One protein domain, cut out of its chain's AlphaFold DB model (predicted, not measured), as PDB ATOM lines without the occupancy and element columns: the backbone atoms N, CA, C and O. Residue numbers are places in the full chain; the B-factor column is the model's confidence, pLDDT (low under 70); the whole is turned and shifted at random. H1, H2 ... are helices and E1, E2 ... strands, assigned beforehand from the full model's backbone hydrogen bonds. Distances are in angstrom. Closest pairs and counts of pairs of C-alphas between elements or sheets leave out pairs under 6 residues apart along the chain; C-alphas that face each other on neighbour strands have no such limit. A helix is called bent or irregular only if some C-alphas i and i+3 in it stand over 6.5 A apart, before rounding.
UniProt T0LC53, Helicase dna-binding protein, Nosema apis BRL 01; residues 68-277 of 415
ATOM      1  N   VAL A  68      33.154   7.740 361.088       82.38
ATOM      2  CA  VAL A  68      33.583   8.530 362.252       82.38
ATOM      3  C   VAL A  68      34.818   7.934 362.937       82.38
ATOM      4  O   VAL A  68      35.757   8.666 363.239       82.38
ATOM      5  N   LYS A  69      34.879   6.611 363.145       79.94
ATOM      6  CA  LYS A  69      36.036   5.959 363.785       79.94
ATOM      7  C   LYS A  69      37.296   6.072 362.923       79.94
ATOM      8  O   LYS A  69      38.369   6.370 363.455       79.94
ATOM      9  N   ARG A  70      37.162   5.947 361.595       82.94
ATOM     10  CA  ARG A  70      38.276   6.192 360.663       82.94
ATOM     11  C   ARG A  70      38.799   7.622 360.769       82.94
ATOM     12  O   ARG A  70      40.012   7.794 360.878       82.94
ATOM     13  N   GLN A  71      37.911   8.618 360.812       83.19
ATOM     14  CA  GLN A  71      38.309  10.017 360.998       83.19
ATOM     15  C   GLN A  71      39.041  10.234 362.332       83.19
ATOM     16  O   GLN A  71      40.102  10.853 362.359       83.19
ATOM     17  N   MET A  72      38.570   9.628 363.430       80.50
ATOM     18  CA  MET A  72      39.263   9.715 364.728       80.50
ATOM     19  C   MET A  72      40.683   9.137 364.695       80.50
ATOM     20  O   MET A  72      41.553   9.605 365.431       80.50
ATOM     21  N   ARG A  73      40.938   8.108 363.876       78.69
ATOM     22  CA  ARG A  73      42.284   7.539 363.721       78.69
ATOM     23  C   ARG A  73      43.191   8.357 362.822       78.69
ATOM     24  O   ARG A  73      44.384   8.390 363.096       78.69
ATOM     25  N   ARG A  74      42.658   9.010 361.787       83.38
ATOM     26  CA  ARG A  74      43.441   9.976 360.999       83.38
ATOM     27  C   ARG A  74      43.948  11.081 361.909       83.38
ATOM     28  O   ARG A  74      45.149  11.249 362.025       83.38
ATOM     29  N   LEU A  75      43.052  11.666 362.701       74.19
ATOM     30  CA  LEU A  75      43.394  12.661 363.720       74.19
ATOM     31  C   LEU A  75      44.379  12.178 364.789       74.19
ATOM     32  O   LEU A  75      45.020  12.994 365.436       74.19
ATOM     33  N   ALA A  76      44.447  10.869 365.038       69.31
ATOM     34  CA  ALA A  76      45.406  10.286 365.972       69.31
ATOM     35  C   ALA A  76      46.834  10.251 365.423       69.31
ATOM     36  O   ALA A  76      47.774  10.165 366.205       69.31
ATOM     37  N   ARG A  77      46.959  10.171 364.096       74.88
ATOM     38  CA  ARG A  77      48.220  10.006 363.367       74.88
ATOM     39  C   ARG A  77      48.710  11.318 362.775       74.88
ATOM     40  O   ARG A  77      49.899  11.444 362.529       74.88
ATOM     41  N   ASP A  78      47.783  12.221 362.489       67.50
ATOM     42  CA  ASP A  78      48.069  13.517 361.905       67.50
ATOM     43  C   ASP A  78      48.609  14.447 362.992       67.50
ATOM     44  O   ASP A  78      47.961  14.662 364.023       67.50
ATOM     45  N   ASP A  79      49.815  14.966 362.778       63.72
ATOM     46  CA  ASP A  79      50.434  15.891 363.715       63.72
ATOM     47  C   ASP A  79      49.615  17.186 363.773       63.72
ATOM     48  O   ASP A  79      49.140  17.718 362.760       63.72
ATOM     49  N   VAL A  80      49.447  17.717 364.987       67.19
ATOM     50  CA  VAL A  80      48.875  19.054 365.176       67.19
ATOM     51  C   VAL A  80      49.697  20.029 364.339       67.19
ATOM     52  O   VAL A  80      50.924  19.981 364.376       67.19
ATOM     53  N   ILE A  81      49.015  20.908 363.595       74.06
ATOM     54  CA  ILE A  81      49.679  21.937 362.799       74.06
ATOM     55  C   ILE A  81      50.695  22.669 363.669       74.06
ATOM     56  O   ILE A  81      50.345  23.196 364.730       74.06
ATOM     57  N   THR A  82      51.949  22.660 363.231       76.69
ATOM     58  CA  THR A  82      53.036  23.256 364.000       76.69
ATOM     59  C   THR A  82      53.007  24.770 363.857       76.69
ATOM     60  O   THR A  82      52.524  25.321 362.866       76.69
ATOM     61  N   SER A  83      53.573  25.478 364.834       75.81
ATOM     62  CA  SER A  83      53.701  26.936 364.757       75.81
ATOM     63  C   SER A  83      54.470  27.390 363.508       75.81
ATOM     64  O   SER A  83      54.196  28.461 362.978       75.81
ATOM     65  N   GLU A  84      55.404  26.575 363.012       80.56
ATOM     66  CA  GLU A  84      56.172  26.850 361.792       80.56
ATOM     67  C   GLU A  84      55.310  26.741 360.528       80.56
ATOM     68  O   GLU A  84      55.380  27.623 359.670       80.56
ATOM     69  N   GLU A  85      54.451  25.720 360.440       84.56
ATOM     70  CA  GLU A  85      53.478  25.564 359.348       84.56
ATOM     71  C   GLU A  85      52.472  26.732 359.323       84.56
ATOM     72  O   GLU A  85      52.120  27.228 358.253       84.56
ATOM     73  N   ILE A  86      52.052  27.232 360.493       79.62
ATOM     74  CA  ILE A  86      51.182  28.420 360.587       79.62
ATOM     75  C   ILE A  86      51.899  29.654 360.042       79.62
ATOM     76  O   ILE A  86      51.327  30.391 359.242       79.62
ATOM     77  N   ILE A  87      53.158  29.867 360.431       82.50
ATOM     78  CA  ILE A  87      53.957  30.999 359.943       82.50
ATOM     79  C   ILE A  87      54.150  30.914 358.419       82.50
ATOM     80  O   ILE A  87      54.132  31.939 357.737       82.50
ATOM     81  N   GLU A  88      54.334  29.713 357.865       84.56
ATOM     82  CA  GLU A  88      54.399  29.489 356.414       84.56
ATOM     83  C   GLU A  88      53.100  29.924 355.715       84.56
ATOM     84  O   GLU A  88      53.151  30.643 354.714       84.56
ATOM     85  N   LEU A  89      51.939  29.557 356.262       83.19
ATOM     86  CA  LEU A  89      50.638  29.972 355.731       83.19
ATOM     87  C   LEU A  89      50.438  31.493 355.826       83.19
ATOM     88  O   LEU A  89      50.052  32.133 354.849       83.19
ATOM     89  N   GLU A  90      50.774  32.102 356.966       80.88
ATOM     90  CA  GLU A  90      50.598  33.542 357.202       80.88
ATOM     91  C   GLU A  90      51.464  34.417 356.283       80.88
ATOM     92  O   GLU A  90      51.031  35.493 355.859       80.88
ATOM     93  N   LYS A  91      52.656  33.947 355.893       83.62
ATOM     94  CA  LYS A  91      53.501  34.647 354.907       83.62
ATOM     95  C   LYS A  91      52.800  34.838 353.563       83.62
ATOM     96  O   LYS A  91      53.049  35.841 352.900       83.62
ATOM     97  N   ASN A  92      51.916  33.917 353.182       79.88
ATOM     98  CA  ASN A  92      51.146  34.005 351.943       79.88
ATOM     99  C   ASN A  92      49.907  34.914 352.076       79.88
ATOM    100  O   ASN A  92      49.339  35.306 351.060       79.88
ATOM    101  N   ILE A  93      49.525  35.307 353.302       76.19
ATOM    102  CA  ILE A  93      48.405  36.225 353.576       76.19
ATOM    103  C   ILE A  93      48.835  37.691 353.582       76.19
ATOM    104  O   ILE A  93      48.110  38.550 353.084       76.19
ATOM    105  N   SER A  94      50.010  37.999 354.137       61.84
ATOM    106  CA  SER A  94      50.501  39.379 354.219       61.84
ATOM    107  C   SER A  94      50.573  40.148 352.879       61.84
ATOM    108  O   SER A  94      50.441  41.371 352.939       61.84
ATOM    109  N   PRO A  95      50.771  39.525 351.693       60.72
ATOM    110  CA  PRO A  95      50.742  40.235 350.410       60.72
ATOM    111  C   PRO A  95      49.338  40.432 349.805       60.72
ATOM    112  O   PRO A  95      49.237  41.022 348.733       60.72
ATOM    113  N   LEU A  96      48.258  39.960 350.443       65.69
ATOM    114  CA  LEU A  96      46.890  40.039 349.907       65.69
ATOM    115  C   LEU A  96      46.309  41.460 350.075       65.69
ATOM    116  O   LEU A  96      45.509  41.707 350.979       65.69
ATOM    117  N   ILE A  97      46.743  42.393 349.226       58.47
ATOM    118  CA  ILE A  97      46.135  43.724 349.064       58.47
ATOM    119  C   ILE A  97      44.752  43.549 348.417       58.47
ATOM    120  O   ILE A  97      44.576  42.649 347.598       58.47
ATOM    121  N   ASP A  98      43.771  44.382 348.777       64.44
ATOM    122  CA  ASP A  98      42.467  44.401 348.106       64.44
ATOM    123  C   ASP A  98      42.661  44.702 346.611       64.44
ATOM    124  O   ASP A  98      43.087  45.793 346.224       64.44
ATOM    125  N   THR A  99      42.413  43.696 345.774       70.88
ATOM    126  CA  THR A  99      42.556  43.772 344.319       70.88
ATOM    127  C   THR A  99      41.213  44.096 343.678       70.88
ATOM    128  O   THR A  99      40.197  43.530 344.068       70.88
ATOM    129  N   GLU A 100      41.205  44.934 342.642       76.19
ATOM    130  CA  GLU A 100      39.998  45.176 341.826       76.19
ATOM    131  C   GLU A 100      39.649  43.987 340.911       76.19
ATOM    132  O   GLU A 100      38.569  43.944 340.332       76.19
ATOM    133  N   ASN A 101      40.559  43.018 340.758       86.00
ATOM    134  CA  ASN A 101      40.298  41.786 340.022       86.00
ATOM    135  C   ASN A 101      39.482  40.818 340.892       86.00
ATOM    136  O   ASN A 101      40.000  40.301 341.881       86.00
ATOM    137  N   ASP A 102      38.241  40.549 340.485       84.31
ATOM    138  CA  ASP A 102      37.302  39.674 341.198       84.31
ATOM    139  C   ASP A 102      37.835  38.246 341.406       84.31
ATOM    140  O   ASP A 102      37.623  37.657 342.466       84.31
ATOM    141  N   VAL A 103      38.559  37.688 340.425       86.88
ATOM    142  CA  VAL A 103      39.133  36.332 340.516       86.88
ATOM    143  C   VAL A 103      40.236  36.296 341.564       86.88
ATOM    144  O   VAL A 103      40.236  35.441 342.446       86.88
ATOM    145  N   GLU A 104      41.150  37.262 341.503       86.06
ATOM    146  CA  GLU A 104      42.247  37.348 342.463       86.06
ATOM    147  C   GLU A 104      41.732  37.658 343.872       86.06
ATOM    148  O   GLU A 104      42.215  37.090 344.852       86.06
ATOM    149  N   PHE A 105      40.713  38.514 343.981       85.50
ATOM    150  CA  PHE A 105      40.033  38.775 345.240       85.50
ATOM    151  C   PHE A 105      39.484  37.470 345.824       85.50
ATOM    152  O   PHE A 105      39.779  37.159 346.978       85.50
ATOM    153  N   PHE A 106      38.762  36.679 345.026       89.06
ATOM    154  CA  PHE A 106      38.196  35.400 345.447       89.06
ATOM    155  C   PHE A 106      39.274  34.404 345.905       89.06
ATOM    156  O   PHE A 106      39.186  33.864 347.009       89.06
ATOM    157  N   GLU A 107      40.328  34.205 345.107       89.56
ATOM    158  CA  GLU A 107      41.469  33.342 345.451       89.56
ATOM    159  C   GLU A 107      42.086  33.740 346.801       89.56
ATOM    160  O   GLU A 107      42.350  32.900 347.671       89.56
ATOM    161  N   ASN A 108      42.269  35.047 347.005       87.94
ATOM    162  CA  ASN A 108      42.818  35.608 348.232       87.94
ATOM    163  C   ASN A 108      41.868  35.390 349.430       87.94
ATOM    164  O   ASN A 108      42.336  35.080 350.529       87.94
ATOM    165  N   GLN A 109      40.546  35.511 349.243       88.56
ATOM    166  CA  GLN A 109      39.552  35.213 350.286       88.56
ATOM    167  C   GLN A 109      39.563  33.728 350.668       88.56
ATOM    168  O   GLN A 109      39.601  33.398 351.856       88.56
ATOM    169  N   CYS A 110      39.606  32.823 349.688       91.50
ATOM    170  CA  CYS A 110      39.682  31.386 349.941       91.50
ATOM    171  C   CYS A 110      40.953  31.003 350.708       91.50
ATOM    172  O   CYS A 110      40.873  30.224 351.657       91.50
ATOM    173  N   LEU A 111      42.118  31.575 350.377       91.62
ATOM    174  CA  LEU A 111      43.346  31.335 351.146       91.62
ATOM    175  C   LEU A 111      43.266  31.878 352.586       91.62
ATOM    176  O   LEU A 111      43.721  31.209 353.523       91.62
ATOM    177  N   LYS A 112      42.673  33.066 352.785       90.06
ATOM    178  CA  LYS A 112      42.433  33.626 354.128       90.06
ATOM    179  C   LYS A 112      41.557  32.684 354.953       90.06
ATOM    180  O   LYS A 112      41.949  32.297 356.051       90.06
ATOM    181  N   ILE A 113      40.426  32.248 354.399       92.12
ATOM    182  CA  ILE A 113      39.500  31.296 355.032       92.12
ATOM    183  C   ILE A 113      40.194  29.973 355.357       92.12
ATOM    184  O   ILE A 113      40.078  29.480 356.481       92.12
ATOM    185  N   PHE A 114      40.949  29.427 354.401       93.06
ATOM    186  CA  PHE A 114      41.719  28.197 354.570       93.06
ATOM    187  C   PHE A 114      42.626  28.274 355.801       93.06
ATOM    188  O   PHE A 114      42.581  27.416 356.683       93.06
ATOM    189  N   THR A 115      43.393  29.355 355.902       90.38
ATOM    190  CA  THR A 115      44.359  29.551 356.987       90.38
ATOM    191  C   THR A 115      43.682  29.822 358.327       90.38
ATOM    192  O   THR A 115      44.094  29.261 359.344       90.38
ATOM    193  N   ILE A 116      42.617  30.632 358.345       90.06
ATOM    194  CA  ILE A 116      41.864  30.925 359.571       90.06
ATOM    195  C   ILE A 116      41.257  29.644 360.142       90.06
ATOM    196  O   ILE A 116      41.356  29.423 361.341       90.06
ATOM    197  N   ILE A 117      40.701  28.748 359.322       90.88
ATOM    198  CA  ILE A 117      40.147  27.479 359.824       90.88
ATOM    199  C   ILE A 117      41.235  26.589 360.418       90.88
ATOM    200  O   ILE A 117      41.024  25.988 361.473       90.88
ATOM    201  N   LEU A 118      42.398  26.506 359.767       88.69
ATOM    202  CA  LEU A 118      43.520  25.719 360.275       88.69
ATOM    203  C   LEU A 118      44.014  26.226 361.633       88.69
ATOM    204  O   LEU A 118      44.337  25.413 362.506       88.69
ATOM    205  N   LYS A 119      44.035  27.550 361.808       86.12
ATOM    206  CA  LYS A 119      44.560  28.221 362.995       86.12
ATOM    207  C   LYS A 119      43.527  28.360 364.110       86.12
ATOM    208  O   LYS A 119      43.830  28.024 365.245       86.12
ATOM    209  N   GLU A 120      42.333  28.855 363.809       86.38
ATOM    210  CA  GLU A 120      41.341  29.354 364.777       86.38
ATOM    211  C   GLU A 120      39.919  28.805 364.566       86.38
ATOM    212  O   GLU A 120      39.018  29.118 365.342       86.38
ATOM    213  N   GLY A 121      39.703  27.968 363.549       89.12
ATOM    214  CA  GLY A 121      38.429  27.295 363.306       89.12
ATOM    215  C   GLY A 121      37.367  28.148 362.602       89.12
ATOM    216  O   GLY A 121      37.571  29.306 362.248       89.12
ATOM    217  N   ILE A 122      36.201  27.536 362.367       91.00
ATOM    218  CA  ILE A 122      35.138  28.117 361.527       91.00
ATOM    219  C   ILE A 122      34.435  29.320 362.169       91.00
ATOM    220  O   ILE A 122      33.952  30.193 361.452       91.00
ATOM    221  N   SER A 123      34.389  29.405 363.504       89.56
ATOM    222  CA  SER A 123      33.611  30.448 364.188       89.56
ATOM    223  C   SER A 123      34.144  31.855 363.910       89.56
ATOM    224  O   SER A 123      33.366  32.794 363.760       89.56
ATOM    225  N   LYS A 124      35.469  31.987 363.762       89.31
ATOM    226  CA  LYS A 124      36.161  33.262 363.529       89.31
ATOM    227  C   LYS A 124      35.882  33.867 362.160       89.31
ATOM    228  O   LYS A 124      36.086  35.061 361.966       89.31
ATOM    229  N   LEU A 125      35.381  33.051 361.233       88.69
ATOM    230  CA  LEU A 125      34.885  33.486 359.929       88.69
ATOM    231  C   LEU A 125      33.492  34.122 360.006       88.69
ATOM    232  O   LEU A 125      32.940  34.514 358.980       88.69
ATOM    233  N   GLY A 126      32.891  34.154 361.197       88.62
ATOM    234  CA  GLY A 126      31.484  34.465 361.366       88.62
ATOM    235  C   GLY A 126      30.568  33.285 361.061       88.62
ATOM    236  O   GLY A 126      29.401  33.507 360.786       88.62
ATOM    237  N   LEU A 127      31.049  32.037 361.057       92.00
ATOM    238  CA  LEU A 127      30.207  30.877 360.747       92.00
ATOM    239  C   LEU A 127      29.785  30.154 362.025       92.00
ATOM    240  O   LEU A 127      30.623  29.673 362.788       92.00
ATOM    241  N   LYS A 128      28.475  30.030 362.254       92.06
ATOM    242  CA  LYS A 128      27.923  29.368 363.444       92.06
ATOM    243  C   LYS A 128      26.754  28.461 363.086       92.06
ATOM    244  O   LYS A 128      25.995  28.728 362.160       92.06
ATOM    245  N   PHE A 129      26.591  27.379 363.841       92.81
ATOM    246  CA  PHE A 129      25.427  26.511 363.706       92.81
ATOM    247  C   PHE A 129      24.186  27.129 364.361       92.81
ATOM    248  O   PHE A 129      24.201  27.485 365.541       92.81
ATOM    249  N   ASN A 130      23.095  27.199 363.600       91.38
ATOM    250  CA  ASN A 130      21.738  27.392 364.095       91.38
ATOM    251  C   ASN A 130      20.974  26.070 363.922       91.38
ATOM    252  O   ASN A 130      20.501  25.734 362.832       91.38
ATOM    253  N   GLY A 131      20.936  25.267 364.990       89.62
ATOM    254  CA  GLY A 131      20.509  23.871 364.909       89.62
ATOM    255  C   GLY A 131      21.454  23.061 364.016       89.62
ATOM    256  O   GLY A 131      22.657  22.993 364.265       89.62
ATOM    257  N   SER A 132      20.925  22.455 362.955       88.62
ATOM    258  CA  SER A 132      21.718  21.674 361.994       88.62
ATOM    259  C   SER A 132      22.369  22.507 360.884       88.62
ATOM    260  O   SER A 132      23.290  22.016 360.228       88.62
ATOM    261  N   LYS A 133      21.921  23.749 360.657       91.94
ATOM    262  CA  LYS A 133      22.379  24.581 359.536       91.94
ATOM    263  C   LYS A 133      23.522  25.500 359.948       91.94
ATOM    264  O   LYS A 133      23.434  26.161 360.981       91.94
ATOM    265  N   LEU A 134      24.563  25.564 359.128       93.94
ATOM    266  CA  LEU A 134      25.627  26.552 359.246       93.94
ATOM    267  C   LEU A 134      25.159  27.865 358.610       93.94
ATOM    268  O   LEU A 134      24.717  27.880 357.463       93.94
ATOM    269  N   VAL A 135      25.236  28.952 359.370       92.81
ATOM    270  CA  VAL A 135      24.815  30.291 358.944       92.81
ATOM    271  C   VAL A 135      25.916  31.309 359.210       92.81
ATOM    272  O   VAL A 135      26.776  31.095 360.069       92.81
ATOM    273  N   GLU A 136      25.871  32.419 358.480       91.38
ATOM    274  CA  GLU A 136      26.716  33.578 358.753       91.38
ATOM    275  C   GLU A 136      26.173  34.376 359.946       91.38
ATOM    276  O   GLU A 136      24.965  34.528 360.133       91.38
ATOM    277  N   ASN A 137      27.091  34.864 360.768       85.81
ATOM    278  CA  ASN A 137      26.863  35.695 361.930       85.81
ATOM    279  C   ASN A 137      27.966  36.758 362.008       85.81
ATOM    280  O   ASN A 137      29.116  36.468 362.366       85.81
ATOM    281  N   GLU A 138      27.577  37.995 361.705       76.88
ATOM    282  CA  GLU A 138      28.456  39.164 361.669       76.88
ATOM    283  C   GLU A 138      29.143  39.429 363.016       76.88
ATOM    284  O   GLU A 138      30.307  39.815 363.033       76.88
ATOM    285  N   GLU A 139      28.493  39.132 364.150       75.69
ATOM    286  CA  GLU A 139      29.061  39.372 365.489       75.69
ATOM    287  C   GLU A 139      30.346  38.572 365.750       75.69
ATOM    288  O   GLU A 139      31.203  38.976 366.533       75.69
ATOM    289  N   THR A 140      30.474  37.415 365.100       72.69
ATOM    290  CA  THR A 140      31.611  36.497 365.256       72.69
ATOM    291  C   THR A 140      32.647  36.616 364.136       72.69
ATOM    292  O   THR A 140      33.683  35.953 364.191       72.69
ATOM    293  N   ASN A 141      32.396  37.464 363.132       78.81
ATOM    294  CA  ASN A 141      33.278  37.663 361.984       78.81
ATOM    295  C   ASN A 141      34.414  38.638 362.322       78.81
ATOM    296  O   ASN A 141      34.393  39.808 361.954       78.81
ATOM    297  N   ILE A 142      35.432  38.142 363.025       76.38
ATOM    298  CA  ILE A 142      36.567  38.966 363.477       76.38
ATOM    299  C   ILE A 142      37.340  39.569 362.292       76.38
ATOM    300  O   ILE A 142      37.933  40.641 362.410       76.38
ATOM    301  N   TYR A 143      37.322  38.892 361.145       78.56
ATOM    302  CA  TYR A 143      38.095  39.267 359.964       78.56
ATOM    303  C   TYR A 143      37.307  40.091 358.936       78.56
ATOM    304  O   TYR A 143      37.866  40.416 357.891       78.56
ATOM    305  N   ASN A 144      36.043  40.444 359.217       76.62
ATOM    306  CA  ASN A 144      35.153  41.181 358.306       76.62
ATOM    307  C   ASN A 144      35.114  40.597 356.879       76.62
ATOM    308  O   ASN A 144      35.060  41.330 355.890       76.62
ATOM    309  N   LEU A 145      35.176  39.269 356.773       79.38
ATOM    310  CA  LEU A 145      35.135  38.562 355.494       79.38
ATOM    311  C   LEU A 145      33.723  38.638 354.908       79.38
ATOM    312  O   LEU A 145      32.743  38.475 355.633       79.38
ATOM    313  N   LYS A 146      33.614  38.891 353.603       79.69
ATOM    314  CA  LYS A 146      32.333  38.876 352.886       79.69
ATOM    315  C   LYS A 146      32.076  37.492 352.306       79.69
ATOM    316  O   LYS A 146      33.013  36.846 351.838       79.69
ATOM    317  N   ASP A 147      30.816  37.063 352.329       86.56
ATOM    318  CA  ASP A 147      30.361  35.785 351.770       86.56
ATOM    319  C   ASP A 147      31.191  34.586 352.277       86.56
ATOM    320  O   ASP A 147      31.524  33.664 351.522       86.56
ATOM    321  N   SER A 148      31.590  34.613 353.554       90.50
ATOM    322  CA  SER A 148      32.444  33.600 354.190       90.50
ATOM    323  C   SER A 148      31.924  32.181 353.974       90.50
ATOM    324  O   SER A 148      32.707  31.257 353.749       90.50
ATOM    325  N   LEU A 149      30.603  31.993 354.044       92.94
ATOM    326  CA  LEU A 149      29.966  30.694 353.879       92.94
ATOM    327  C   LEU A 149      30.115  30.192 352.444       92.94
ATOM    328  O   LEU A 149      30.422  29.020 352.248       92.94
ATOM    329  N   LEU A 150      29.933  31.063 351.449       92.19
ATOM    330  CA  LEU A 150      30.053  30.698 350.038       92.19
ATOM    331  C   LEU A 150      31.485  30.269 349.703       92.19
ATOM    332  O   LEU A 150      31.701  29.177 349.175       92.19
ATOM    333  N   HIS A 151      32.468  31.086 350.081       92.44
ATOM    334  CA  HIS A 151      33.880  30.771 349.870       92.44
ATOM    335  C   HIS A 151      34.293  29.493 350.616       92.44
ATOM    336  O   HIS A 151      35.024  28.670 350.065       92.44
ATOM    337  N   PHE A 152      33.796  29.284 351.844       94.81
ATOM    338  CA  PHE A 152      34.013  28.043 352.592       94.81
ATOM    339  C   PHE A 152      33.440  26.825 351.858       94.81
ATOM    340  O   PHE A 152      34.131  25.813 351.744       94.81
ATOM    341  N   LYS A 153      32.216  26.921 351.323       95.06
ATOM    342  CA  LYS A 153      31.586  25.847 350.540       95.06
ATOM    343  C   LYS A 153      32.412  25.475 349.313       95.06
ATOM    344  O   LYS A 153      32.727  24.300 349.129       95.06
ATOM    345  N   PHE A 154      32.804  26.466 348.511       95.31
ATOM    346  CA  PHE A 154      33.571  26.224 347.286       95.31
ATOM    347  C   PHE A 154      34.935  25.614 347.604       95.31
ATOM    348  O   PHE A 154      35.309  24.607 347.009       95.31
ATOM    349  N   LEU A 155      35.638  26.166 348.596       95.56
ATOM    350  CA  LEU A 155      36.933  25.657 349.036       95.56
ATOM    351  C   LEU A 155      36.840  24.217 349.552       95.56
ATOM    352  O   LEU A 155      37.648  23.372 349.173       95.56
ATOM    353  N   PHE A 156      35.863  23.915 350.410       95.94
ATOM    354  CA  PHE A 156      35.713  22.575 350.980       95.94
ATOM    355  C   PHE A 156      35.389  21.543 349.893       95.94
ATOM    356  O   PHE A 156      35.981  20.463 349.872       95.94
ATOM    357  N   LYS A 157      34.496  21.890 348.958       95.56
ATOM    358  CA  LYS A 157      34.152  21.031 347.822       95.56
ATOM    359  C   LYS A 157      35.340  20.819 346.883       95.56
ATOM    360  O   LYS A 157      35.631  19.675 346.554       95.56
ATOM    361  N   PHE A 158      36.079  21.882 346.554       95.50
ATOM    362  CA  PHE A 158      37.313  21.783 345.773       95.50
ATOM    363  C   PHE A 158      38.293  20.787 346.385       95.50
ATOM    364  O   PHE A 158      38.756  19.877 345.700       95.50
ATOM    365  N   LEU A 159      38.564  20.910 347.686       95.62
ATOM    366  CA  LEU A 159      39.484  20.019 348.389       95.62
ATOM    367  C   LEU A 159      39.012  18.561 348.383       95.62
ATOM    368  O   LEU A 159      39.844  17.669 348.240       95.62
ATOM    369  N   ILE A 160      37.704  18.309 348.512       94.88
ATOM    370  CA  ILE A 160      37.148  16.955 348.400       94.88
ATOM    371  C   ILE A 160      37.334  16.391 346.990       94.88
ATOM    372  O   ILE A 160      37.762  15.245 346.856       94.88
ATOM    373  N   ASP A 161      37.066  17.183 345.954       93.19
ATOM    374  CA  ASP A 161      37.159  16.738 344.561       93.19
ATOM    375  C   ASP A 161      38.613  16.469 344.125       93.19
ATOM    376  O   ASP A 161      38.848  15.701 343.192       93.19
ATOM    377  N   GLN A 162      39.603  17.041 344.824       92.38
ATOM    378  CA  GLN A 162      41.025  16.728 344.624       92.38
ATOM    379  C   GLN A 162      41.487  15.438 345.329       92.38
ATOM    380  O   GLN A 162      42.626  15.006 345.131       92.38
ATOM    381  N   LEU A 163      40.655  14.801 346.164       92.12
ATOM    382  CA  LEU A 163      41.063  13.589 346.874       92.12
ATOM    383  C   LEU A 163      41.213  12.403 345.902       92.12
ATOM    384  O   LEU A 163      40.301  12.102 345.133       92.12
ATOM    385  N   PRO A 164      42.310  11.630 345.986       89.56
ATOM    386  CA  PRO A 164      42.641  10.618 344.978       89.56
ATOM    387  C   PRO A 164      41.772   9.354 345.044       89.56
ATOM    388  O   PRO A 164      41.838   8.509 344.153       89.56
ATOM    389  N   ASN A 165      41.013   9.157 346.125       88.19
ATOM    390  CA  ASN A 165      40.341   7.894 346.415       88.19
ATOM    391  C   ASN A 165      38.858   8.124 346.763       88.19
ATOM    392  O   ASN A 165      38.574   8.842 347.724       88.19
ATOM    393  N   PRO A 166      37.911   7.443 346.088       89.12
ATOM    394  CA  PRO A 166      36.479   7.539 346.385       89.12
ATOM    395  C   PRO A 166      36.110   7.250 347.849       89.12
ATOM    396  O   PRO A 166      35.180   7.846 348.389       89.12
ATOM    397  N   LYS A 167      36.853   6.368 348.531       87.44
ATOM    398  CA  LYS A 167      36.661   6.102 349.965       87.44
ATOM    399  C   LYS A 167      37.024   7.320 350.819       87.44
ATOM    400  O   LYS A 167      36.337   7.586 351.798       87.44
ATOM    401  N   LEU A 168      38.064   8.070 350.440       88.19
ATOM    402  CA  LEU A 168      38.433   9.331 351.096       88.19
ATOM    403  C   LEU A 168      37.359  10.390 350.887       88.19
ATOM    404  O   LEU A 168      36.931  11.011 351.854       88.19
ATOM    405  N   VAL A 169      36.885  10.529 349.649       91.50
ATOM    406  CA  VAL A 169      35.782  11.428 349.297       91.50
ATOM    407  C   VAL A 169      34.559  11.125 350.164       91.50
ATOM    408  O   VAL A 169      34.037  12.017 350.828       91.50
ATOM    409  N   ALA A 170      34.143   9.858 350.249       90.12
ATOM    410  CA  ALA A 170      32.994   9.448 351.058       90.12
ATOM    411  C   ALA A 170      33.198   9.657 352.572       90.12
ATOM    412  O   ALA A 170      32.243   9.975 353.289       90.12
ATOM    413  N   ASP A 171      34.426   9.472 353.064       90.25
ATOM    414  CA  ASP A 171      34.790   9.693 354.464       90.25
ATOM    415  C   ASP A 171      34.736  11.193 354.823       90.25
ATOM    416  O   ASP A 171      34.201  11.536 355.879       90.25
ATOM    417  N   PHE A 172      35.239  12.088 353.964       92.12
ATOM    418  CA  PHE A 172      35.227  13.546 354.185       92.12
ATOM    419  C   PHE A 172      33.897  14.222 353.846       92.12
ATOM    420  O   PHE A 172      33.586  15.275 354.396       92.12
ATOM    421  N   SER A 173      33.070  13.591 353.013       92.88
ATOM    422  CA  SER A 173      31.722  14.086 352.703       92.88
ATOM    423  C   SER A 173      30.712  13.817 353.825       92.88
ATOM    424  O   SER A 173      29.634  14.404 353.853       92.88
ATOM    425  N   TYR A 174      31.031  12.928 354.770       90.81
ATOM    426  CA  TYR A 174      30.124  12.585 355.866       90.81
ATOM    427  C   TYR A 174      29.779  13.814 356.729       90.81
ATOM    428  O   TYR A 174      30.683  14.506 357.198       90.81
ATOM    429  N   CYS A 175      28.480  14.051 356.955       90.12
ATOM    430  CA  CYS A 175      27.912  15.226 357.643       90.12
ATOM    431  C   CYS A 175      28.136  16.582 356.945       90.12
ATOM    432  O   CYS A 175      27.857  17.617 357.550       90.12
ATOM    433  N   MET A 176      28.598  16.592 355.690       92.94
ATOM    434  CA  MET A 176      28.930  17.814 354.946       92.94
ATOM    435  C   MET A 176      27.931  18.147 353.831       92.94
ATOM    436  O   MET A 176      28.216  19.036 353.036       92.94
ATOM    437  N   ASP A 177      26.764  17.492 353.775       90.50
ATOM    438  CA  ASP A 177      25.799  17.630 352.668       90.50
ATOM    439  C   ASP A 177      25.519  19.098 352.323       90.50
ATOM    440  O   ASP A 177      25.789  19.509 351.202       90.50
ATOM    441  N   GLN A 178      25.159  19.917 353.321       90.81
ATOM    442  CA  GLN A 178      24.862  21.355 353.169       90.81
ATOM    443  C   GLN A 178      26.018  22.213 352.618       90.81
ATOM    444  O   GLN A 178      25.818  23.367 352.236       90.81
ATOM    445  N   VAL A 179      27.245  21.691 352.652       91.50
ATOM    446  CA  VAL A 179      28.455  22.369 352.172       91.50
ATOM    447  C   VAL A 179      28.774  21.963 350.732       91.50
ATOM    448  O   VAL A 179      29.342  22.753 349.985       91.50
ATOM    449  N   LEU A 180      28.371  20.757 350.326       91.44
ATOM    450  CA  LEU A 180      28.726  20.146 349.044       91.44
ATOM    451  C   LEU A 180      27.687  20.362 347.932       91.44
ATOM    452  O   LEU A 180      27.920  19.923 346.801       91.44
ATOM    453  N   GLU A 181      26.573  21.033 348.242       83.69
ATOM    454  CA  GLU A 181      25.446  21.264 347.322       83.69
ATOM    455  C   GLU A 181      25.789  22.217 346.168       83.69
ATOM    456  O   GLU A 181      25.223  22.098 345.084       83.69
ATOM    457  N   GLU A 182      26.710  23.156 346.386       80.19
ATOM    458  CA  GLU A 182      27.012  24.211 345.417       80.19
ATOM    459  C   GLU A 182      28.020  23.753 344.359       80.19
ATOM    460  O   GLU A 182      28.961  23.016 344.654       80.19
ATOM    461  N   ASN A 183      27.877  24.241 343.128       86.06
ATOM    462  CA  ASN A 183      28.920  24.109 342.110       86.06
ATOM    463  C   ASN A 183      29.941  25.240 342.251       86.06
ATOM    464  O   ASN A 183      29.588  26.352 342.636       86.06
ATOM    465  N   TYR A 184      31.193  24.967 341.893       91.31
ATOM    466  CA  TYR A 184      32.280  25.943 341.924       91.31
ATOM    467  C   TYR A 184      33.100  25.870 340.629       91.31
ATOM    468  O   TYR A 184      33.058  24.865 339.918       91.31
ATOM    469  N   ASP A 185      33.849  26.933 340.332       91.12
ATOM    470  CA  ASP A 185      34.828  26.962 339.242       91.12
ATOM    471  C   ASP A 185      36.218  26.555 339.775       91.12
ATOM    472  O   ASP A 185      36.769  27.255 340.630       91.12
ATOM    473  N   PRO A 186      36.813  25.441 339.300       90.81
ATOM    474  CA  PRO A 186      38.136  25.000 339.739       90.81
ATOM    475  C   PRO A 186      39.284  25.966 339.453       90.81
ATOM    476  O   PRO A 186      40.295  25.903 340.151       90.81
ATOM    477  N   SER A 187      39.156  26.854 338.462       90.56
ATOM    478  CA  SER A 187      40.213  27.817 338.144       90.56
ATOM    479  C   SER A 187      40.466  28.817 339.277       90.56
ATOM    480  O   SER A 187      41.586  29.300 339.407       90.56
ATOM    481  N   LEU A 188      39.478  29.026 340.159       90.12
ATOM    482  CA  LEU A 188      39.545  29.908 341.331       90.12
ATOM    483  C   LEU A 188      40.457  29.391 342.457       90.12
ATOM    484  O   LEU A 188      40.504  29.980 343.535       90.12
ATOM    485  N   PHE A 189      41.129  28.256 342.258       92.75
ATOM    486  CA  PHE A 189      41.974  27.619 343.269       92.75
ATOM    487  C   PHE A 189      43.388  27.301 342.767       92.75
ATOM    488  O   PHE A 189      44.198  26.760 343.525       92.75
ATOM    489  N   GLU A 190      43.720  27.636 341.516       89.88
ATOM    490  CA  GLU A 190      44.997  27.233 340.915       89.88
ATOM    491  C   GLU A 190      46.181  28.017 341.511       89.88
ATOM    492  O   GLU A 190      47.238  27.426 341.742       89.88
ATOM    493  N   LYS A 191      46.000  29.301 341.869       89.94
ATOM    494  CA  LYS A 191      47.061  30.158 342.445       89.94
ATOM    495  C   LYS A 191      47.712  29.583 343.707       89.94
ATOM    496  O   LYS A 191      48.915  29.747 343.901       89.94
ATOM    497  N   TYR A 192      46.938  28.909 344.558       91.56
ATOM    498  CA  TYR A 192      47.394  28.379 345.854       91.56
ATOM    499  C   TYR A 192      47.281  26.853 345.967       91.56
ATOM    500  O   TYR A 192      47.319  26.294 347.066       91.56
ATOM    501  N   LYS A 193      47.179  26.161 344.830       91.69
ATOM    502  CA  LYS A 193      46.971  24.710 344.748       91.69
ATOM    503  C   LYS A 193      47.988  23.877 345.517       91.69
ATOM    504  O   LYS A 193      47.614  22.871 346.119       91.69
ATOM    505  N   ASP A 194      49.249  24.293 345.541       91.38
ATOM    506  CA  ASP A 194      50.298  23.577 346.272       91.38
ATOM    507  C   ASP A 194      50.057  23.611 347.790       91.38
ATOM    508  O   ASP A 194      50.216  22.597 348.472       91.38
ATOM    509  N   LEU A 195      49.589  24.748 348.324       91.31
ATOM    510  CA  LEU A 195      49.224  24.879 349.740       91.31
ATOM    511  C   LEU A 195      47.993  24.033 350.067       91.31
ATOM    512  O   LEU A 195      47.982  23.318 351.071       91.31
ATOM    513  N   TYR A 196      46.983  24.074 349.197       93.19
ATOM    514  CA  TYR A 196      45.786  23.244 349.320       93.19
ATOM    515  C   TYR A 196      46.116  21.752 349.271       93.19
ATOM    516  O   TYR A 196      45.587  20.985 350.066       93.19
ATOM    517  N   SER A 197      47.047  21.340 348.415       91.50
ATOM    518  CA  SER A 197      47.485  19.944 348.322       91.50
ATOM    519  C   SER A 197      48.266  19.508 349.564       91.50
ATOM    520  O   SER A 197      48.085  18.394 350.050       91.50
ATOM    521  N   LYS A 198      49.108  20.392 350.117       90.25
ATOM    522  CA  LYS A 198      49.930  20.110 351.304       90.25
ATOM    523  C   LYS A 198      49.112  20.035 352.598       90.25
ATOM    524  O   LYS A 198      49.369  19.168 353.428       90.25
ATOM    525  N   PHE A 199      48.141  20.931 352.785       90.12
ATOM    526  CA  PHE A 199      47.403  21.080 354.049       90.12
ATOM    527  C   PHE A 199      45.909  20.726 353.954       90.12
ATOM    528  O   PHE A 199      45.189  20.816 354.950       90.12
ATOM    529  N   GLY A 200      45.424  20.324 352.779       91.56
ATOM    530  CA  GLY A 200      44.005  20.096 352.504       91.56
ATOM    531  C   GLY A 200      43.368  19.048 353.405       91.56
ATOM    532  O   GLY A 200      42.308  19.302 353.968       91.56
ATOM    533  N   GLU A 201      44.028  17.907 353.629       89.88
ATOM    534  CA  GLU A 201      43.484  16.867 354.516       89.88
ATOM    535  C   GLU A 201      43.352  17.372 355.964       89.88
ATOM    536  O   GLU A 201      42.300  17.191 356.583       89.88
ATOM    537  N   LYS A 202      44.358  18.102 356.473       88.44
ATOM    538  CA  LYS A 202      44.324  18.741 357.802       88.44
ATOM    539  C   LYS A 202      43.158  19.732 357.914       88.44
ATOM    540  O   LYS A 202      42.474  19.767 358.939       88.44
ATOM    541  N   PHE A 203      42.913  20.519 356.866       91.81
ATOM    542  CA  PHE A 203      41.783  21.450 356.794       91.81
ATOM    543  C   PHE A 203      40.444  20.720 356.832       91.81
ATOM    544  O   PHE A 203      39.599  21.034 357.677       91.81
ATOM    545  N   LEU A 204      40.273  19.719 355.964       92.81
ATOM    546  CA  LEU A 204      39.048  18.930 355.877       92.81
ATOM    547  C   LEU A 204      38.739  18.268 357.222       92.81
ATOM    548  O   LEU A 204      37.621  18.392 357.716       92.81
ATOM    549  N   LEU A 205      39.738  17.644 357.858       89.44
ATOM    550  CA  LEU A 205      39.603  17.023 359.177       89.44
ATOM    551  C   LEU A 205      39.140  18.031 360.233       89.44
ATOM    552  O   LEU A 205      38.157  17.787 360.935       89.44
ATOM    553  N   ARG A 206      39.823  19.175 360.350       88.25
ATOM    554  CA  ARG A 206      39.528  20.178 361.386       88.25
ATOM    555  C   ARG A 206      38.128  20.760 361.254       88.25
ATOM    556  O   ARG A 206      37.431  20.875 362.261       88.25
ATOM    557  N   ALA A 207      37.713  21.091 360.033       92.12
ATOM    558  CA  ALA A 207      36.372  21.596 359.776       92.12
ATOM    559  C   ALA A 207      35.313  20.504 360.005       92.12
ATOM    560  O   ALA A 207      34.365  20.726 360.759       92.12
ATOM    561  N   GLN A 208      35.500  19.305 359.440       93.38
ATOM    562  CA  GLN A 208      34.521  18.215 359.514       93.38
ATOM    563  C   GLN A 208      34.220  17.790 360.959       93.38
ATOM    564  O   GLN A 208      33.086  17.427 361.270       93.38
ATOM    565  N   ILE A 209      35.188  17.868 361.875       91.81
ATOM    566  CA  ILE A 209      34.959  17.507 363.282       91.81
ATOM    567  C   ILE A 209      33.886  18.362 363.939       91.81
ATOM    568  O   ILE A 209      33.079  17.832 364.704       91.81
ATOM    569  N   VAL A 210      33.834  19.652 363.620       93.81
ATOM    570  CA  VAL A 210      32.812  20.546 364.168       93.81
ATOM    571  C   VAL A 210      31.424  20.142 363.656       93.81
ATOM    572  O   VAL A 210      30.463  20.124 364.423       93.81
ATOM    573  N   PHE A 211      31.326  19.723 362.391       94.44
ATOM    574  CA  PHE A 211      30.088  19.219 361.791       94.44
ATOM    575  C   PHE A 211      29.649  17.880 362.386       94.44
ATOM    576  O   PHE A 211      28.491  17.742 362.774       94.44
ATOM    577  N   ILE A 212      30.564  16.912 362.508       93.69
ATOM    578  CA  ILE A 212      30.287  15.610 363.134       93.69
ATOM    579  C   ILE A 212      29.813  15.817 364.573       93.69
ATOM    580  O   ILE A 212      28.830  15.209 364.996       93.69
ATOM    581  N   LEU A 213      30.488  16.685 365.326       94.31
ATOM    582  CA  LEU A 213      30.133  16.969 366.710       94.31
ATOM    583  C   LEU A 213      28.761  17.645 366.813       94.31
ATOM    584  O   LEU A 213      27.958  17.218 367.639       94.31
ATOM    585  N   ASN A 214      28.458  18.628 365.954       94.56
ATOM    586  CA  ASN A 214      27.121  19.224 365.893       94.56
ATOM    587  C   ASN A 214      26.066  18.156 365.604       94.56
ATOM    588  O   ASN A 214      25.117  18.016 366.365       94.56
ATOM    589  N   PHE A 215      26.265  17.363 364.549       91.44
ATOM    590  CA  PHE A 215      25.339  16.316 364.135       91.44
ATOM    591  C   PHE A 215      25.026  15.332 365.269       91.44
ATOM    592  O   PHE A 215      23.858  15.070 365.549       91.44
ATOM    593  N   LEU A 216      26.055  14.841 365.964       91.31
ATOM    594  CA  LEU A 216      25.892  13.900 367.072       91.31
ATOM    595  C   LEU A 216      25.205  14.527 368.293       91.31
ATOM    596  O   LEU A 216      24.433  13.852 368.965       91.31
ATOM    597  N   LEU A 217      25.461  15.802 368.588       92.75
ATOM    598  CA  LEU A 217      24.855  16.495 369.733       92.75
ATOM    599  C   LEU A 217      23.400  16.917 369.494       92.75
ATOM    600  O   LEU A 217      22.679  17.161 370.460       92.75
ATOM    601  N   GLN A 218      22.951  16.988 368.236       88.62
ATOM    602  CA  GLN A 218      21.528  17.163 367.924       88.62
ATOM    603  C   GLN A 218      20.713  15.902 368.250       88.62
ATOM    604  O   GLN A 218      19.528  16.004 368.562       88.62
ATOM    605  N   THR A 219      21.328  14.719 368.173       80.19
ATOM    606  CA  THR A 219      20.648  13.436 368.404       80.19
ATOM    607  C   THR A 219      20.858  12.909 369.818       80.19
ATOM    608  O   THR A 219      19.924  12.414 370.440       80.19
ATOM    609  N   GLU A 220      22.073  13.046 370.349       86.94
ATOM    610  CA  GLU A 220      22.489  12.427 371.602       86.94
ATOM    611  C   GLU A 220      22.870  13.464 372.655       86.94
ATOM    612  O   GLU A 220      23.559  14.453 372.398       86.94
ATOM    613  N   LYS A 221      22.479  13.204 373.906       87.69
ATOM    614  CA  LYS A 221      22.939  14.020 375.032       87.69
ATOM    615  C   LYS A 221      24.416  13.749 375.289       87.69
ATOM    616  O   LYS A 221      24.838  12.596 375.339       87.69
ATOM    617  N   LEU A 222      25.176  14.808 375.575       88.50
ATOM    618  CA  LEU A 222      26.564  14.696 376.020       88.50
ATOM    619  C   LEU A 222      26.638  13.990 377.383       88.50
ATOM    620  O   LEU A 222      26.569  14.621 378.438       88.50
ATOM    621  N   ASN A 223      26.750  12.664 377.352       85.50
ATOM    622  CA  ASN A 223      26.845  11.817 378.529       85.50
ATOM    623  C   ASN A 223      27.917  10.748 378.319       85.50
ATOM    624  O   ASN A 223      27.641   9.614 377.934       85.50
ATOM    625  N   VAL A 224      29.164  11.142 378.551       83.50
ATOM    626  CA  VAL A 224      30.326  10.272 378.379       83.50
ATOM    627  C   VAL A 224      30.774   9.763 379.741       83.50
ATOM    628  O   VAL A 224      30.774  10.502 380.727       83.50
ATOM    629  N   GLU A 225      31.166   8.491 379.804       79.44
ATOM    630  CA  GLU A 225      31.652   7.868 381.034       79.44
ATOM    631  C   GLU A 225      32.753   8.709 381.695       79.44
ATOM    632  O   GLU A 225      33.675   9.226 381.035       79.44
ATOM    633  N   LYS A 226      32.652   8.822 383.025       78.38
ATOM    634  CA  LYS A 226      33.637   9.525 383.845       78.38
ATOM    635  C   LYS A 226      35.000   8.881 383.631       78.38
ATOM    636  O   LYS A 226      35.152   7.669 383.756       78.38
ATOM    637  N   ASN A 227      35.993   9.704 383.322       77.69
ATOM    638  CA  ASN A 227      37.384   9.284 383.255       77.69
ATOM    639  C   ASN A 227      38.175  10.036 384.327       77.69
ATOM    640  O   ASN A 227      37.794  11.139 384.721       77.69
ATOM    641  N   ARG A 228      39.272   9.457 384.820       78.06
ATOM    642  CA  ARG A 228      40.096  10.108 385.843       78.06
ATOM    643  C   ARG A 228      40.549  11.481 385.331       78.06
ATOM    644  O   ARG A 228      41.220  11.578 384.310       78.06
ATOM    645  N   GLY A 229      40.161  12.537 386.045       81.88
ATOM    646  CA  GLY A 229      40.512  13.915 385.699       81.88
ATOM    647  C   GLY A 229      39.672  14.568 384.594       81.88
ATOM    648  O   GLY A 229      40.105  15.612 384.119       81.88
ATOM    649  N   TRP A 230      38.533  13.982 384.204       88.56
ATOM    650  CA  TRP A 230      37.532  14.587 383.312       88.56
ATOM    651  C   TRP A 230      36.130  14.431 383.906       88.56
ATOM    652  O   TRP A 230      35.698  13.313 384.211       88.56
ATOM    653  N   ASN A 231      35.412  15.541 384.067       88.88
ATOM    654  CA  ASN A 231      34.006  15.549 384.465       88.88
ATOM    655  C   ASN A 231      33.092  16.052 383.323       88.88
ATOM    656  O   ASN A 231      33.560  16.426 382.252       88.88
ATOM    657  N   GLN A 232      31.774  16.063 383.549       89.12
ATOM    658  CA  GLN A 232      30.807  16.505 382.533       89.12
ATOM    659  C   GLN A 232      30.916  17.998 382.183       89.12
ATOM    660  O   GLN A 232      30.561  18.386 381.076       89.12
ATOM    661  N   GLU A 233      31.369  18.846 383.107       89.12
ATOM    662  CA  GLU A 233      31.593  20.274 382.834       89.12
ATOM    663  C   GLU A 233      32.829  20.469 381.956       89.12
ATOM    664  O   GLU A 233      32.795  21.276 381.036       89.12
ATOM    665  N   ASP A 234      33.880  19.677 382.186       90.19
ATOM    666  CA  ASP A 234      35.090  19.657 381.363       90.19
ATOM    667  C   ASP A 234      34.765  19.206 379.939       90.19
ATOM    668  O   ASP A 234      35.243  19.804 378.981       90.19
ATOM    669  N   ASP A 235      33.915  18.184 379.791       92.31
ATOM    670  CA  ASP A 235      33.455  17.725 378.478       92.31
ATOM    671  C   ASP A 235      32.664  18.822 377.751       92.31
ATOM    672  O   ASP A 235      32.872  19.036 376.559       92.31
ATOM    673  N   LYS A 236      31.787  19.549 378.461       92.06
ATOM    674  CA  LYS A 236      31.044  20.685 377.893       92.06
ATOM    675  C   LYS A 236      31.978  21.813 377.465       92.06
ATOM    676  O   LYS A 236      31.863  22.279 376.337       92.06
ATOM    677  N   ALA A 237      32.916  22.203 378.328       91.62
ATOM    678  CA  ALA A 237      33.893  23.247 378.033       91.62
ATOM    679  C   ALA A 237      34.801  22.862 376.854       91.62
ATOM    680  O   ALA A 237      35.111  23.698 376.009       91.62
ATOM    681  N   LEU A 238      35.194  21.587 376.754       92.94
ATOM    682  CA  LEU A 238      35.961  21.074 375.621       92.94
ATOM    683  C   LEU A 238      35.167  21.148 374.318       92.94
ATOM    684  O   LEU A 238      35.680  21.650 373.323       92.94
ATOM    685  N   VAL A 239      33.922  20.680 374.324       93.81
ATOM    686  CA  VAL A 239      33.028  20.740 373.161       93.81
ATOM    687  C   VAL A 239      32.794  22.188 372.720       93.81
ATOM    688  O   VAL A 239      32.908  22.491 371.535       93.81
ATOM    689  N   GLU A 240      32.526  23.093 373.659       92.38
ATOM    690  CA  GLU A 240      32.352  24.523 373.384       92.38
ATOM    691  C   GLU A 240      33.627  25.153 372.806       92.38
ATOM    692  O   GLU A 240      33.567  25.886 371.819       92.38
ATOM    693  N   SER A 241      34.796  24.800 373.347       91.81
ATOM    694  CA  SER A 241      36.083  25.244 372.813       91.81
ATOM    695  C   SER A 241      36.304  24.774 371.372       91.81
ATOM    696  O   SER A 241      36.764  25.559 370.550       91.81
ATOM    697  N   VAL A 242      35.901  23.548 371.022       92.31
ATOM    698  CA  VAL A 242      35.980  23.032 369.641       92.31
ATOM    699  C   VAL A 242      35.040  23.785 368.699       92.31
ATOM    700  O   VAL A 242      35.432  24.084 367.573       92.31
ATOM    701  N   PHE A 243      33.827  24.135 369.136       92.31
ATOM    702  CA  PHE A 243      32.928  24.972 368.332       92.31
ATOM    703  C   PHE A 243      33.489  26.378 368.105       92.31
ATOM    704  O   PHE A 243      33.341  26.924 367.013       92.31
ATOM    705  N   ASN A 244      34.151  26.947 369.112       89.00
ATOM    706  CA  ASN A 244      34.675  28.306 369.054       89.00
ATOM    707  C   ASN A 244      36.031  28.402 368.342       89.00
ATOM    708  O   ASN A 244      36.276  29.380 367.647       89.00
ATOM    709  N   ASN A 245      36.913  27.419 368.494       86.81
ATOM    710  CA  ASN A 245      38.313  27.527 368.070       86.81
ATOM    711  C   ASN A 245      38.744  26.419 367.096       86.81
ATOM    712  O   ASN A 245      39.848  26.453 366.557       86.81
ATOM    713  N   GLY A 246      37.879  25.433 366.847       86.44
ATOM    714  CA  GLY A 246      38.176  24.284 365.999       86.44
ATOM    715  C   GLY A 246      38.927  23.157 366.713       86.44
ATOM    716  O   GLY A 246      39.364  23.261 367.860       86.44
ATOM    717  N   TYR A 247      39.061  22.027 366.018       86.38
ATOM    718  CA  TYR A 247      39.804  20.873 366.522       86.38
ATOM    719  C   TYR A 247      41.296  21.194 366.681       86.38
ATOM    720  O   TYR A 247      41.932  21.704 365.759       86.38
ATOM    721  N   GLY A 248      41.876  20.817 367.823       81.31
ATOM    722  CA  GLY A 248      43.309  20.962 368.072       81.31
ATOM    723  C   GLY A 248      43.755  22.382 368.429       81.31
ATOM    724  O   GLY A 248      44.957  22.600 368.562       81.31
ATOM    725  N   ASN A 249      42.824  23.326 368.606       81.38
ATOM    726  CA  ASN A 249      43.102  24.645 369.166       81.38
ATOM    727  C   ASN A 249      42.295  24.848 370.457       81.38
ATOM    728  O   ASN A 249      41.068  24.907 370.443       81.38
ATOM    729  N   TYR A 250      43.005  24.954 371.580       84.81
ATOM    730  CA  TYR A 250      42.424  25.090 372.915       84.81
ATOM    731  C   TYR A 250      43.055  26.307 373.616       84.81
ATOM    732  O   TYR A 250      44.041  26.142 374.340       84.81
ATOM    733  N   PRO A 251      42.546  27.529 373.365       66.81
ATOM    734  CA  PRO A 251      43.156  28.765 373.862       66.81
ATOM    735  C   PRO A 251      43.031  28.903 375.382       66.81
ATOM    736  O   PRO A 251      43.986  29.298 376.051       66.81
ATOM    737  N   ASP A 252      41.892  28.490 375.940       66.81
ATOM    738  CA  ASP A 252      41.734  28.336 377.378       66.81
ATOM    739  C   ASP A 252      42.251  26.962 377.779       66.81
ATOM    740  O   ASP A 252      41.788  25.930 377.285       66.81
ATOM    741  N   LYS A 253      43.212  26.929 378.705       65.19
ATOM    742  CA  LYS A 253      43.626  25.692 379.363       65.19
ATOM    743  C   LYS A 253      42.417  25.118 380.097       65.19
ATOM    744  O   LYS A 253      42.218  25.441 381.267       65.19
ATOM    745  N   ILE A 254      41.637  24.260 379.441       73.75
ATOM    746  CA  ILE A 254      40.562  23.474 380.055       73.75
ATOM    747  C   ILE A 254      41.199  22.754 381.242       73.75
ATOM    748  O   ILE A 254      41.943  21.801 381.060       73.75
ATOM    749  N   ARG A 255      41.050  23.304 382.452       71.00
ATOM    750  CA  ARG A 255      41.718  22.856 383.687       71.00
ATOM    751  C   ARG A 255      43.203  22.456 383.548       71.00
ATOM    752  O   ARG A 255      43.612  21.439 384.103       71.00
ATOM    753  N   ASN A 256      44.027  23.236 382.844       77.81
ATOM    754  CA  ASN A 256      45.459  22.926 382.631       77.81
ATOM    755  C   ASN A 256      45.745  21.604 381.893       77.81
ATOM    756  O   ASN A 256      46.849  21.073 381.998       77.81
ATOM    757  N   LYS A 257      44.778  21.082 381.134       86.19
ATOM    758  CA  LYS A 257      44.966  19.906 380.282       86.19
ATOM    759  C   LYS A 257      45.852  20.240 379.088       86.19
ATOM    760  O   LYS A 257      45.728  21.310 378.491       86.19
ATOM    761  N   ALA A 258      46.751  19.321 378.745       87.19
ATOM    762  CA  ALA A 258      47.555  19.440 377.538       87.19
ATOM    763  C   ALA A 258      46.669  19.268 376.284       87.19
ATOM    764  O   ALA A 258      45.712  18.490 376.332       87.19
ATOM    765  N   PRO A 259      46.995  19.913 375.147       85.75
ATOM    766  CA  PRO A 259      46.230  19.768 373.905       85.75
ATOM    767  C   PRO A 259      46.031  18.315 373.464       85.75
ATOM    768  O   PRO A 259      44.955  17.953 372.995       85.75
ATOM    769  N   GLU A 260      47.030  17.459 373.682       85.00
ATOM    770  CA  GLU A 260      46.928  16.037 373.349       85.00
ATOM    771  C   GLU A 260      45.927  15.291 374.247       85.00
ATOM    772  O   GLU A 260      45.152  14.467 373.761       85.00
ATOM    773  N   GLU A 261      45.846  15.633 375.539       88.06
ATOM    774  CA  GLU A 261      44.808  15.086 376.428       88.06
ATOM    775  C   GLU A 261      43.406  15.519 375.976       88.06
ATOM    776  O   GLU A 261      42.473  14.711 375.997       88.06
ATOM    777  N   CYS A 262      43.258  16.772 375.534       89.38
ATOM    778  CA  CYS A 262      42.011  17.288 374.969       89.38
ATOM    779  C   CYS A 262      41.628  16.539 373.684       89.38
ATOM    780  O   CYS A 262      40.495  16.073 373.566       89.38
ATOM    781  N   ASN A 263      42.574  16.331 372.761       88.12
ATOM    782  CA  ASN A 263      42.358  15.568 371.527       88.12
ATOM    783  C   ASN A 263      41.937  14.120 371.815       88.12
ATOM    784  O   ASN A 263      41.013  13.591 371.192       88.12
ATOM    785  N   GLN A 264      42.597  13.452 372.765       88.19
ATOM    786  CA  GLN A 264      42.239  12.095 373.186       88.19
ATOM    787  C   GLN A 264      40.836  12.044 373.790       88.19
ATOM    788  O   GLN A 264      40.040  11.162 373.447       88.19
ATOM    789  N   ARG A 265      40.504  13.001 374.667       90.50
ATOM    790  CA  ARG A 265      39.174  13.067 375.271       90.50
ATOM    791  C   ARG A 265      38.100  13.327 374.223       90.50
ATOM    792  O   ARG A 265      37.104  12.609 374.219       90.50
ATOM    793  N   LEU A 266      38.315  14.273 373.314       91.06
ATOM    794  CA  LEU A 266      37.366  14.610 372.258       91.06
ATOM    795  C   LEU A 266      37.086  13.416 371.337       91.06
ATOM    796  O   LEU A 266      35.924  13.115 371.063       91.06
ATOM    797  N   ARG A 267      38.121  12.661 370.943       89.38
ATOM    798  CA  ARG A 267      37.953  11.410 370.182       89.38
ATOM    799  C   ARG A 267      37.091  10.392 370.933       89.38
ATOM    800  O   ARG A 267      36.225   9.753 370.333       89.38
ATOM    801  N   LYS A 268      37.281  10.259 372.253       89.56
ATOM    802  CA  LYS A 268      36.440   9.395 373.099       89.56
ATOM    803  C   LYS A 268      34.994   9.896 373.171       89.56
ATOM    804  O   LYS A 268      34.085   9.068 373.110       89.56
ATOM    805  N   ILE A 269      34.777  11.209 373.272       91.75
ATOM    806  CA  ILE A 269      33.440  11.819 373.264       91.75
ATOM    807  C   ILE A 269      32.720  11.481 371.956       91.75
ATOM    808  O   ILE A 269      31.666  10.852 371.995       91.75
ATOM    809  N   ILE A 270      33.325  11.808 370.811       91.44
ATOM    810  CA  ILE A 270      32.746  11.565 369.483       91.44
ATOM    811  C   ILE A 270      32.455  10.073 369.276       91.44
ATOM    812  O   ILE A 270      31.359   9.713 368.860       91.44
ATOM    813  N   SER A 271      33.399   9.192 369.622       88.81
ATOM    814  CA  SER A 271      33.211   7.738 369.510       88.81
ATOM    815  C   SER A 271      32.050   7.227 370.374       88.81
ATOM    816  O   SER A 271      31.258   6.396 369.929       88.81
ATOM    817  N   THR A 272      31.907   7.754 371.594       88.62
ATOM    818  CA  THR A 272      30.817   7.375 372.505       88.62
ATOM    819  C   THR A 272      29.465   7.840 371.977       88.62
ATOM    820  O   THR A 272      28.539   7.036 371.920       88.62
ATOM    821  N   LEU A 273      29.365   9.101 371.548       90.00
ATOM    822  CA  LEU A 273      28.138   9.657 370.974       90.00
ATOM    823  C   LEU A 273      27.735   8.919 369.693       90.00
ATOM    824  O   LEU A 273      26.574   8.565 369.529       90.00
ATOM    825  N   ASN A 274      28.697   8.614 368.817       89.25
ATOM    826  CA  ASN A 274      28.428   7.846 367.604       89.25
ATOM    827  C   ASN A 274      27.906   6.440 367.927       89.25
ATOM    828  O   ASN A 274      26.936   6.003 367.323       89.25
ATOM    829  N   ARG A 275      28.497   5.754 368.915       85.31
ATOM    830  CA  ARG A 275      28.004   4.444 369.366       85.31
ATOM    831  C   ARG A 275      26.586   4.534 369.937       85.31
ATOM    832  O   ARG A 275      25.780   3.656 369.671       85.31
ATOM    833  N   MET A 276      26.285   5.567 370.726       84.56
ATOM    834  CA  MET A 276      24.936   5.779 371.271       84.56
ATOM    835  C   MET A 276      23.911   5.959 370.148       84.56
ATOM    836  O   MET A 276      22.886   5.284 370.159       84.56
ATOM    837  N   LYS A 277      24.244   6.774 369.143       84.75
ATOM    838  CA  LYS A 277      23.414   6.972 367.952       84.75
ATOM    839  C   LYS A 277      23.196   5.672 367.170       84.75
ATOM    840  O   LYS A 277      22.058   5.338 366.864       84.75
TER     841      LYS A 277
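AT A GLANCE: This is residues 68 to 277 of the 415 residues of the protein "Helicase dna-binding protein" of Nosema apis BRL 01 (UniProt T0LC53). A long kinked helix, H8, runs through the middle of an elongated helical body; H4 and H3 pack on its residues 196 to 207, and H10 packs on its last residues. A small hairpin of two strands, E1 and E2, sits by the start of H4, and H9 packs across H10, with long loops before and after H9. The 210 printed residues hold ten named helices and two named strands, in the order H1 H2 H3 E1 E2 H4 H5 H6 H7 H8 H9 H10; the sheet is antiparallel and the class is mostly helix. The whole is compact, with a radius of gyration of the C-alphas of 17.0 A, and spans 55 by 35 by 32 A.

IN THESE COORDINATES: Find C-alpha 68 at (33.583, 8.530, 362.252), where H1 begins; it runs to residue 77. Next come H2, residues 83 to 93, and H3, residues 102 to 120, 26.1 A long. E1, residues 125 to 130, leads to E2, residues 133 to 141, which bends by 99 degrees at residue 138. H4, residues 148 to 161, is 20.0 A long; H5 is 166 to 173, H6 177 to 180 and H7 186 to 189. H8 starts at C-alpha 193, at (46.971, 24.710, 344.748), and covers 37.1 A to residue 219, with a kink of 60 degrees near residue 200; it is irregular, C-alphas 198 and 201 being 7.9 A apart. H9 is 232 to 245, and H10, 259 to 277, is 26.8 A long and ends at (23.414, 6.972, 367.952).

HOW THE PARTS SIT: Start at the hubs H4 and H8, which touch, closest at the C-alphas of Leu 159 and Gly 200, 6.1 A. H3 touches H4, about perpendicular at 84 degrees, closest at C-alphas 110 and 151, 5.8 A. Look along H3 for H2, in a helical hairpin with it, and for H7, which touches it with C-alphas 188 and 107 closest, 5.7 A. H4 touches H6 and forms a helical hairpin with H5. H10 touches H8, H9 and H1, the last at a shallow tilt of 13 degrees, opposite ways. In the hairpin E1 and E2, find N 137 and O 126, 2.7 A apart, within hydrogen-bond range. Every O i to N i+4 pair is within range in H1, H3, H4, H5, H9 and H10, but 5 of 7 in H2 and 18 of 23 in H8; H6 and H7 are too short for such a pair.

THE WHOLE: The two C-alphas farthest apart are those of Glu 100 and Arg 228, 56.3 A. The printed part has no cut; the links H8 to H9 and H9 to H10 are long. Look for pLDDT under 70 at residues 76, 78 to 80, 94 to 98 and 251 to 253.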